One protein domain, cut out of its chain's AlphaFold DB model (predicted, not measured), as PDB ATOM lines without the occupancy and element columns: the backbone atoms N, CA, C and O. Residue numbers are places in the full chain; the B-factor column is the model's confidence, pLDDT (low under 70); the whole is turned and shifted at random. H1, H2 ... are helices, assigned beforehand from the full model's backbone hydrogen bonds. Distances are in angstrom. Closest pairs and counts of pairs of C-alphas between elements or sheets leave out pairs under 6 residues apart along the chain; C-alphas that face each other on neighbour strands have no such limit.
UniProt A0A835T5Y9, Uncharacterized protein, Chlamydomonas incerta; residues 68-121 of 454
ATOM      1  N   GLY A  68      70.398  41.636 -29.752       89.94
ATOM      2  CA  GLY A  68      71.243  41.803 -30.912       89.94
ATOM      3  C   GLY A  68      72.132  43.033 -30.749       89.94
ATOM      4  O   GLY A  68      71.747  43.985 -30.055       89.94
ATOM      5  N   PRO A  69      73.260  43.090 -31.475       94.38
ATOM      6  CA  PRO A  69      74.177  44.225 -31.398       94.38
ATOM      7  C   PRO A  69      73.544  45.558 -31.803       94.38
ATOM      8  O   PRO A  69      73.867  46.608 -31.268       94.38
ATOM      9  N   HIS A  70      72.577  45.516 -32.717       94.38
ATOM     10  CA  HIS A  70      71.835  46.691 -33.162       94.38
ATOM     11  C   HIS A  70      70.782  47.146 -32.137       94.38
ATOM     12  O   HIS A  70      70.619  48.344 -31.935       94.38
ATOM     13  N   ALA A  71      70.086  46.216 -31.475       93.31
ATOM     14  CA  ALA A  71      69.060  46.541 -30.483       93.31
ATOM     15  C   ALA A  71      69.684  47.133 -29.210       93.31
ATOM     16  O   ALA A  71      69.271  48.189 -28.737       93.31
ATOM     17  N   SER A  72      70.741  46.490 -28.708       93.12
ATOM     18  CA  SER A  72      71.509  46.967 -27.551       93.12
ATOM     19  C   SER A  72      72.173  48.324 -27.813       93.12
ATOM     20  O   SER A  72      72.150  49.200 -26.946       93.12
ATOM     21  N   LEU A  73      72.719  48.538 -29.016       95.44
ATOM     22  CA  LEU A  73      73.265  49.836 -29.405       95.44
ATOM     23  C   LEU A  73      72.178  50.913 -29.504       95.44
ATOM     24  O   LEU A  73      72.410  52.030 -29.052       95.44
ATOM     25  N   ALA A  74      70.996  50.603 -30.045       94.50
ATOM     26  CA  ALA A  74      69.898  51.567 -30.127       94.50
ATOM     27  C   ALA A  74      69.496  52.088 -28.736       94.50
ATOM     28  O   ALA A  74      69.341  53.297 -28.556       94.50
ATOM     29  N   VAL A  75      69.393  51.197 -27.743       92.94
ATOM     30  CA  VAL A  75      69.108  51.571 -26.346       92.94
ATOM     31  C   VAL A  75      70.201  52.489 -25.789       92.94
ATOM     32  O   VAL A  75      69.892  53.560 -25.270       92.94
ATOM     33  N   ARG A  76      71.484  52.140 -25.972       93.44
ATOM     34  CA  ARG A  76      72.608  52.985 -25.521       93.44
ATOM     35  C   ARG A  76      72.648  54.352 -26.204       93.44
ATOM     36  O   ARG A  76      72.900  55.351 -25.541       93.44
ATOM     37  N   LEU A  77      72.388  54.411 -27.509       94.44
ATOM     38  CA  LEU A  77      72.340  55.671 -28.254       94.44
ATOM     39  C   LEU A  77      71.157  56.543 -27.828       94.44
ATOM     40  O   LEU A  77      71.299  57.759 -27.800       94.44
ATOM     41  N   SER A  78      70.028  55.935 -27.460       93.31
ATOM     42  CA  SER A  78      68.862  56.664 -26.946       93.31
ATOM     43  C   SER A  78      69.133  57.236 -25.550       93.31
ATOM     44  O   SER A  78      68.704  58.344 -25.251       93.31
ATOM     45  N   GLY A  79      69.888  56.514 -24.711       92.19
ATOM     46  CA  GLY A  79      70.348  57.017 -23.411       92.19
ATOM     47  C   GLY A  79      71.398  58.127 -23.526       92.19
ATOM     48  O   GLY A  79      71.391  59.062 -22.733       92.19
ATOM     49  N   ARG A  80      72.284  58.054 -24.528       93.75
ATOM     50  CA  ARG A  80      73.295  59.091 -24.784       93.75
ATOM     51  C   ARG A  80      72.681  60.373 -25.345       93.75
ATOM     52  O   ARG A  80      73.063  61.461 -24.933       93.75
ATOM     53  N   ASP A  81      71.753  60.220 -26.286       93.44
ATOM     54  CA  ASP A  81      71.150  61.307 -27.048       93.44
ATOM     55  C   ASP A  81      69.612  61.220 -26.904       93.44
ATOM     56  O   ASP A  81      68.956  60.641 -27.770       93.44
ATOM     57  N   PRO A  82      68.991  61.788 -25.846       92.00
ATOM     58  CA  PRO A  82      67.560  61.591 -25.550       92.00
ATOM     59  C   PRO A  82      66.613  62.159 -26.623       92.00
ATOM     60  O   PRO A  82      65.446  61.772 -26.717       92.00
ATOM     61  N   GLY A  83      67.111  63.066 -27.471       91.50
ATOM     62  CA  GLY A  83      66.394  63.555 -28.650       91.50
ATOM     63  C   GLY A  83      66.384  62.570 -29.826       91.50
ATOM     64  O   GLY A  83      65.578  62.719 -30.746       91.50
ATOM     65  N   ARG A  84      67.255  61.556 -29.816       88.94
ATOM     66  CA  ARG A  84      67.384  60.574 -30.891       88.94
ATOM     67  C   ARG A  84      66.419  59.417 -30.652       88.94
ATOM     68  O   ARG A  84      66.515  58.697 -29.666       88.94
ATOM     69  N   ARG A  85      65.490  59.224 -31.587       90.38
ATOM     70  CA  ARG A  85      64.516  58.125 -31.558       90.38
ATOM     71  C   ARG A  85      64.705  57.250 -32.784       90.38
ATOM     72  O   ARG A  85      64.711  57.764 -33.898       90.38
ATOM     73  N   PHE A  86      64.832  55.946 -32.566       92.12
ATOM     74  CA  PHE A  86      64.941  54.970 -33.645       92.12
ATOM     75  C   PHE A  86      63.566  54.433 -34.008       92.12
ATOM     76  O   PHE A  86      62.786  54.035 -33.135       92.12
ATOM     77  N   LEU A  87      63.267  54.428 -35.303       91.94
ATOM     78  CA  LEU A  87      62.013  53.886 -35.803       91.94
ATOM     79  C   LEU A  87      62.093  52.379 -35.976       91.94
ATOM     80  O   LEU A  87      63.148  51.763 -36.147       91.94
ATOM     81  N   LEU A  88      60.916  51.770 -35.985       89.25
ATOM     82  CA  LEU A  88      60.829  50.348 -36.171       89.25
ATOM     83  C   LEU A  88      61.179  49.915 -37.586       89.25
ATOM     84  O   LEU A  88      60.537  50.333 -38.545       89.25
ATOM     85  N   GLY A  89      62.162  49.026 -37.702       90.31
ATOM     86  CA  GLY A  89      62.693  48.596 -38.994       90.31
ATOM     87  C   GLY A  89      63.746  49.542 -39.571       90.31
ATOM     88  O   GLY A  89      64.248  49.280 -40.667       90.31
ATOM     89  N   GLU A  90      64.120  50.601 -38.848       93.19
ATOM     90  CA  GLU A  90      65.276  51.419 -39.194       93.19
ATOM     91  C   GLU A  90      66.567  50.592 -39.093       93.19
ATOM     92  O   GLU A  90      66.755  49.777 -38.185       93.19
ATOM     93  N   ARG A  91      67.469  50.782 -40.058       94.81
ATOM     94  CA  ARG A  91      68.745  50.067 -40.105       94.81
ATOM     95  C   ARG A  91      69.803  50.839 -39.337       94.81
ATOM     96  O   ARG A  91      70.329  51.831 -39.835       94.81
ATOM     97  N   LEU A  92      70.176  50.328 -38.171       94.44
ATOM     98  CA  LEU A  92      71.276  50.887 -37.400       94.44
ATOM     99  C   LEU A  92      72.620  50.330 -37.882       94.44
ATOM    100  O   LEU A  92      72.842  49.117 -37.887       94.44
ATOM    101  N   ARG A  93      73.526  51.224 -38.287       95.50
ATOM    102  CA  ARG A  93      74.911  50.871 -38.625       95.50
ATOM    103  C   ARG A  93      75.735  50.781 -37.348       95.50
ATOM    104  O   ARG A  93      75.603  51.632 -36.476       95.50
ATOM    105  N   TYR A  94      76.598  49.778 -37.265       96.75
ATOM    106  CA  TYR A  94      77.490  49.594 -36.128       96.75
ATOM    107  C   TYR A  94      78.809  48.960 -36.559       96.75
ATOM    108  O   TYR A  94      78.885  48.263 -37.577       96.75
ATOM    109  N   VAL A  95      79.838  49.188 -35.752       96.94
ATOM    110  CA  VAL A  95      81.123  48.485 -35.798       96.94
ATOM    111  C   VAL A  95      81.335  47.729 -34.494       96.94
ATOM    112  O   VAL A  95      80.807  48.128 -33.461       96.94
ATOM    113  N   LEU A  96      82.078  46.624 -34.535       96.56
ATOM    114  CA  LEU A  96      82.414  45.845 -33.343       96.56
ATOM    115  C   LEU A  96      83.793  46.264 -32.832       96.56
ATOM    116  O   LEU A  96      84.791  46.120 -33.543       96.56
ATOM    117  N   LEU A  97      83.840  46.772 -31.607       94.94
ATOM    118  CA  LEU A  97      85.050  47.228 -30.933       94.94
ATOM    119  C   LEU A  97      85.713  46.107 -30.132       94.94
ATOM    120  O   LEU A  97      85.055  45.184 -29.649       94.94
ATOM    121  N   ALA A  98      87.035  46.192 -29.995       91.88
ATOM    122  CA  ALA A  98      87.800  45.282 -29.153       91.88
ATOM    123  C   ALA A  98      87.508  45.510 -27.655       91.88
ATOM    124  O   ALA A  98      87.159  46.613 -27.238       91.88
ATOM    125  N   GLY A  99      87.679  44.466 -26.837       87.00
ATOM    126  CA  GLY A  99      87.632  44.554 -25.369       87.00
ATOM    127  C   GLY A  99      86.295  44.203 -24.705       87.00
ATOM    128  O   GLY A  99      86.274  43.992 -23.495       87.00
ATOM    129  N   ALA A 100      85.199  44.077 -25.458       88.88
ATOM    130  CA  ALA A 100      83.920  43.630 -24.900       88.88
ATOM    131  C   ALA A 100      83.798  42.097 -24.892       88.88
ATOM    132  O   ALA A 100      84.376  41.408 -25.738       88.88
ATOM    133  N   ARG A 101      83.018  41.555 -23.948       85.94
ATOM    134  CA  ARG A 101      82.793  40.101 -23.837       85.94
ATOM    135  C   ARG A 101      81.819  39.601 -24.896       85.94
ATOM    136  O   ARG A 101      82.018  38.538 -25.478       85.94
ATOM    137  N   ASN A 102      80.780  40.393 -25.141       90.56
ATOM    138  CA  ASN A 102      79.678  40.057 -26.028       90.56
ATOM    139  C   ASN A 102      79.658  40.993 -27.239       90.56
ATOM    140  O   ASN A 102      80.024  42.164 -27.136       90.56
ATOM    141  N   GLN A 103      79.174  40.504 -28.387       91.62
ATOM    142  CA  GLN A 103      79.015  41.344 -29.586       91.62
ATOM    143  C   GLN A 103      78.036  42.505 -29.353       91.62
ATOM    144  O   GLN A 103      78.177  43.552 -29.978       91.62
ATOM    145  N   ASP A 104      77.087  42.325 -28.434       92.69
ATOM    146  CA  ASP A 104      76.097  43.336 -28.064       92.69
ATOM    147  C   ASP A 104      76.733  44.554 -27.380       92.69
ATOM    148  O   ASP A 104      76.448  45.708 -27.705       92.69
ATOM    149  N   GLU A 105      77.671  44.292 -26.473       91.38
ATOM    150  CA  GLU A 105      78.454  45.320 -25.786       91.38
ATOM    151  C   GLU A 105      79.512  45.928 -26.716       91.38
ATOM    152  O   GLU A 105      79.784  47.124 -26.648       91.38
ATOM    153  N   ALA A 106      80.080  45.114 -27.614       93.56
ATOM    154  CA  ALA A 106      81.109  45.541 -28.558       93.56
ATOM    155  C   ALA A 106      80.589  46.492 -29.644       93.56
ATOM    156  O   ALA A 106      81.395  47.181 -30.269       93.56
ATOM    157  N   ALA A 107      79.286  46.512 -29.926       96.62
ATOM    158  CA  ALA A 107      78.737  47.375 -30.963       96.62
ATOM    159  C   ALA A 107      78.907  48.860 -30.614       96.62
ATOM    160  O   ALA A 107      78.647  49.283 -29.495       96.62
ATOM    161  N   GLU A 108      79.306  49.677 -31.574       96.75
ATOM    162  CA  GLU A 108      79.350  51.130 -31.419       96.75
ATOM    163  C   GLU A 108      78.997  51.798 -32.746       96.75
ATOM    164  O   GLU A 108      79.163  51.213 -33.823       96.75
ATOM    165  N   ASP A 109      78.494  53.024 -32.669       95.62
ATOM    166  CA  ASP A 109      78.260  53.856 -33.843       95.62
ATOM    167  C   ASP A 109      79.592  54.140 -34.583       95.62
ATOM    168  O   ASP A 109      80.578  54.508 -33.934       95.62
ATOM    169  N   PRO A 110      79.664  53.995 -35.924       96.25
ATOM    170  CA  PRO A 110      80.914  54.155 -36.667       96.25
ATOM    171  C   PRO A 110      81.568  55.528 -36.492       96.25
ATOM    172  O   PRO A 110      82.792  55.604 -36.379       96.25
ATOM    173  N   LEU A 111      80.778  56.606 -36.434       94.12
ATOM    174  CA  LEU A 111      81.298  57.960 -36.234       94.12
ATOM    175  C   LEU A 111      81.870  58.117 -34.825       94.12
ATOM    176  O   LEU A 111      82.996  58.578 -34.661       94.12
ATOM    177  N   THR A 112      81.142  57.656 -33.816       94.06
ATOM    178  CA  THR A 112      81.573  57.661 -32.414       94.06
ATOM    179  C   THR A 112      82.854  56.848 -32.228       94.06
ATOM    180  O   THR A 112      83.811  57.327 -31.619       94.06
ATOM    181  N   ALA A 113      82.908  55.637 -32.784       95.06
ATOM    182  CA  ALA A 113      84.094  54.787 -32.769       95.06
ATOM    183  C   ALA A 113      85.281  55.479 -33.451       95.06
ATOM    184  O   ALA A 113      86.383  55.536 -32.893       95.06
ATOM    185  N   ALA A 114      85.036  56.068 -34.625       93.06
ATOM    186  CA  ALA A 114      86.039  56.800 -35.371       93.06
ATOM    187  C   ALA A 114      86.521  58.032 -34.615       93.06
ATOM    188  O   ALA A 114      87.718  58.238 -34.606       93.06
ATOM    189  N   LEU A 115      85.677  58.817 -33.940       91.69
ATOM    190  CA  LEU A 115      86.074  60.001 -33.160       91.69
ATOM    191  C   LEU A 115      86.780  59.651 -31.844       91.69
ATOM    192  O   LEU A 115      87.675  60.378 -31.415       91.69
ATOM    193  N   ARG A 116      86.458  58.501 -31.248       91.75
ATOM    194  CA  ARG A 116      87.171  57.975 -30.075       91.75
ATOM    195  C   ARG A 116      88.494  57.302 -30.421       91.75
ATOM    196  O   ARG A 116      89.291  57.081 -29.518       91.75
ATOM    197  N   GLY A 117      88.728  56.958 -31.689       90.38
ATOM    198  CA  GLY A 117      89.899  56.170 -32.087       90.38
ATOM    199  C   GLY A 117      89.894  54.771 -31.486       90.38
ATOM    200  O   GLY A 117      90.952  54.236 -31.170       90.38
ATOM    201  N   ALA A 118      88.704  54.200 -31.295       90.62
ATOM    202  CA  ALA A 118      88.561  52.863 -30.743       90.62
ATOM    203  C   ALA A 118      89.020  51.807 -31.759       90.62
ATOM    204  O   ALA A 118      88.689  51.885 -32.944       90.62
ATOM    205  N   ALA A 119      89.768  50.809 -31.287       90.31
ATOM    206  CA  ALA A 119      90.253  49.725 -32.131       90.31
ATOM    207  C   ALA A 119      89.114  48.740 -32.477       90.31
ATOM    208  O   ALA A 119      88.363  48.326 -31.582       90.31
ATOM    209  N   PRO A 120      88.972  48.333 -33.751       92.19
ATOM    210  CA  PRO A 120      88.001  47.319 -34.141       92.19
ATOM    211  C   PRO A 120      88.420  45.928 -33.642       92.19
ATOM    212  O   PRO A 120      89.603  45.597 -33.586       92.19
ATOM    213  N   ALA A 121      87.449  45.066 -33.341       92.38
ATOM    214  CA  ALA A 121      87.694  43.675 -32.960       92.38
ATOM    215  C   ALA A 121      88.030  42.802 -34.183       92.38
ATOM    216  O   ALA A 121      87.191  42.022 -34.650       92.38
TER     217      ALA A 121
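AT A GLANCE: This is residues 68 to 121 of the 454 residues of an uncharacterized protein of Chlamydomonas incerta (UniProt A0A835T5Y9). A long helix, H1, and a shorter one, H3, lie apart on two sides of a small domain, with the little helix H2 packed on the first part of H1. A long loop, residues 81 to 102, swings out from the end of H1 and back across to H2. The printed part has 54 residues with three named helices, H1, H2, H3, and no named strand; the class is all helix, with 23 residues in named elements, under half. It is compact and rounded, radius of gyration of the C-alphas 10.9 A, spanning 28 by 22 by 17 A.

HOW THE PARTS SIT: H1, residues 69 to 80, touches H2, residues 103 to 106, with residues 69 to 73 alone; their closest C-alphas, of Pro 69 and Asp 104, are 3.9 A apart. H3, residues 110 to 116, is apart from both. Residues 95 to 96 pair with 107 to 108, antiparallel. In H1 and H3 every O i to N i+4 pair is within hydrogen-bond range; H2 is too short for one.

IN THESE COORDINATES: H1 runs 16.3 A from C-alpha 69 at (74.177, 44.225, -31.398). H2 measures 4.8 A. H3 runs 9.9 A to C-alpha 116 at (87.171, 57.975, -30.075).

THE WHOLE: The farthest C-alphas, of Leu 88 and Gly 117, are 29.9 A apart. The link H1 to H2 is long, H2 to H3 tight. The printed part has no cut, and no printed residue is under 70 in pLDDT.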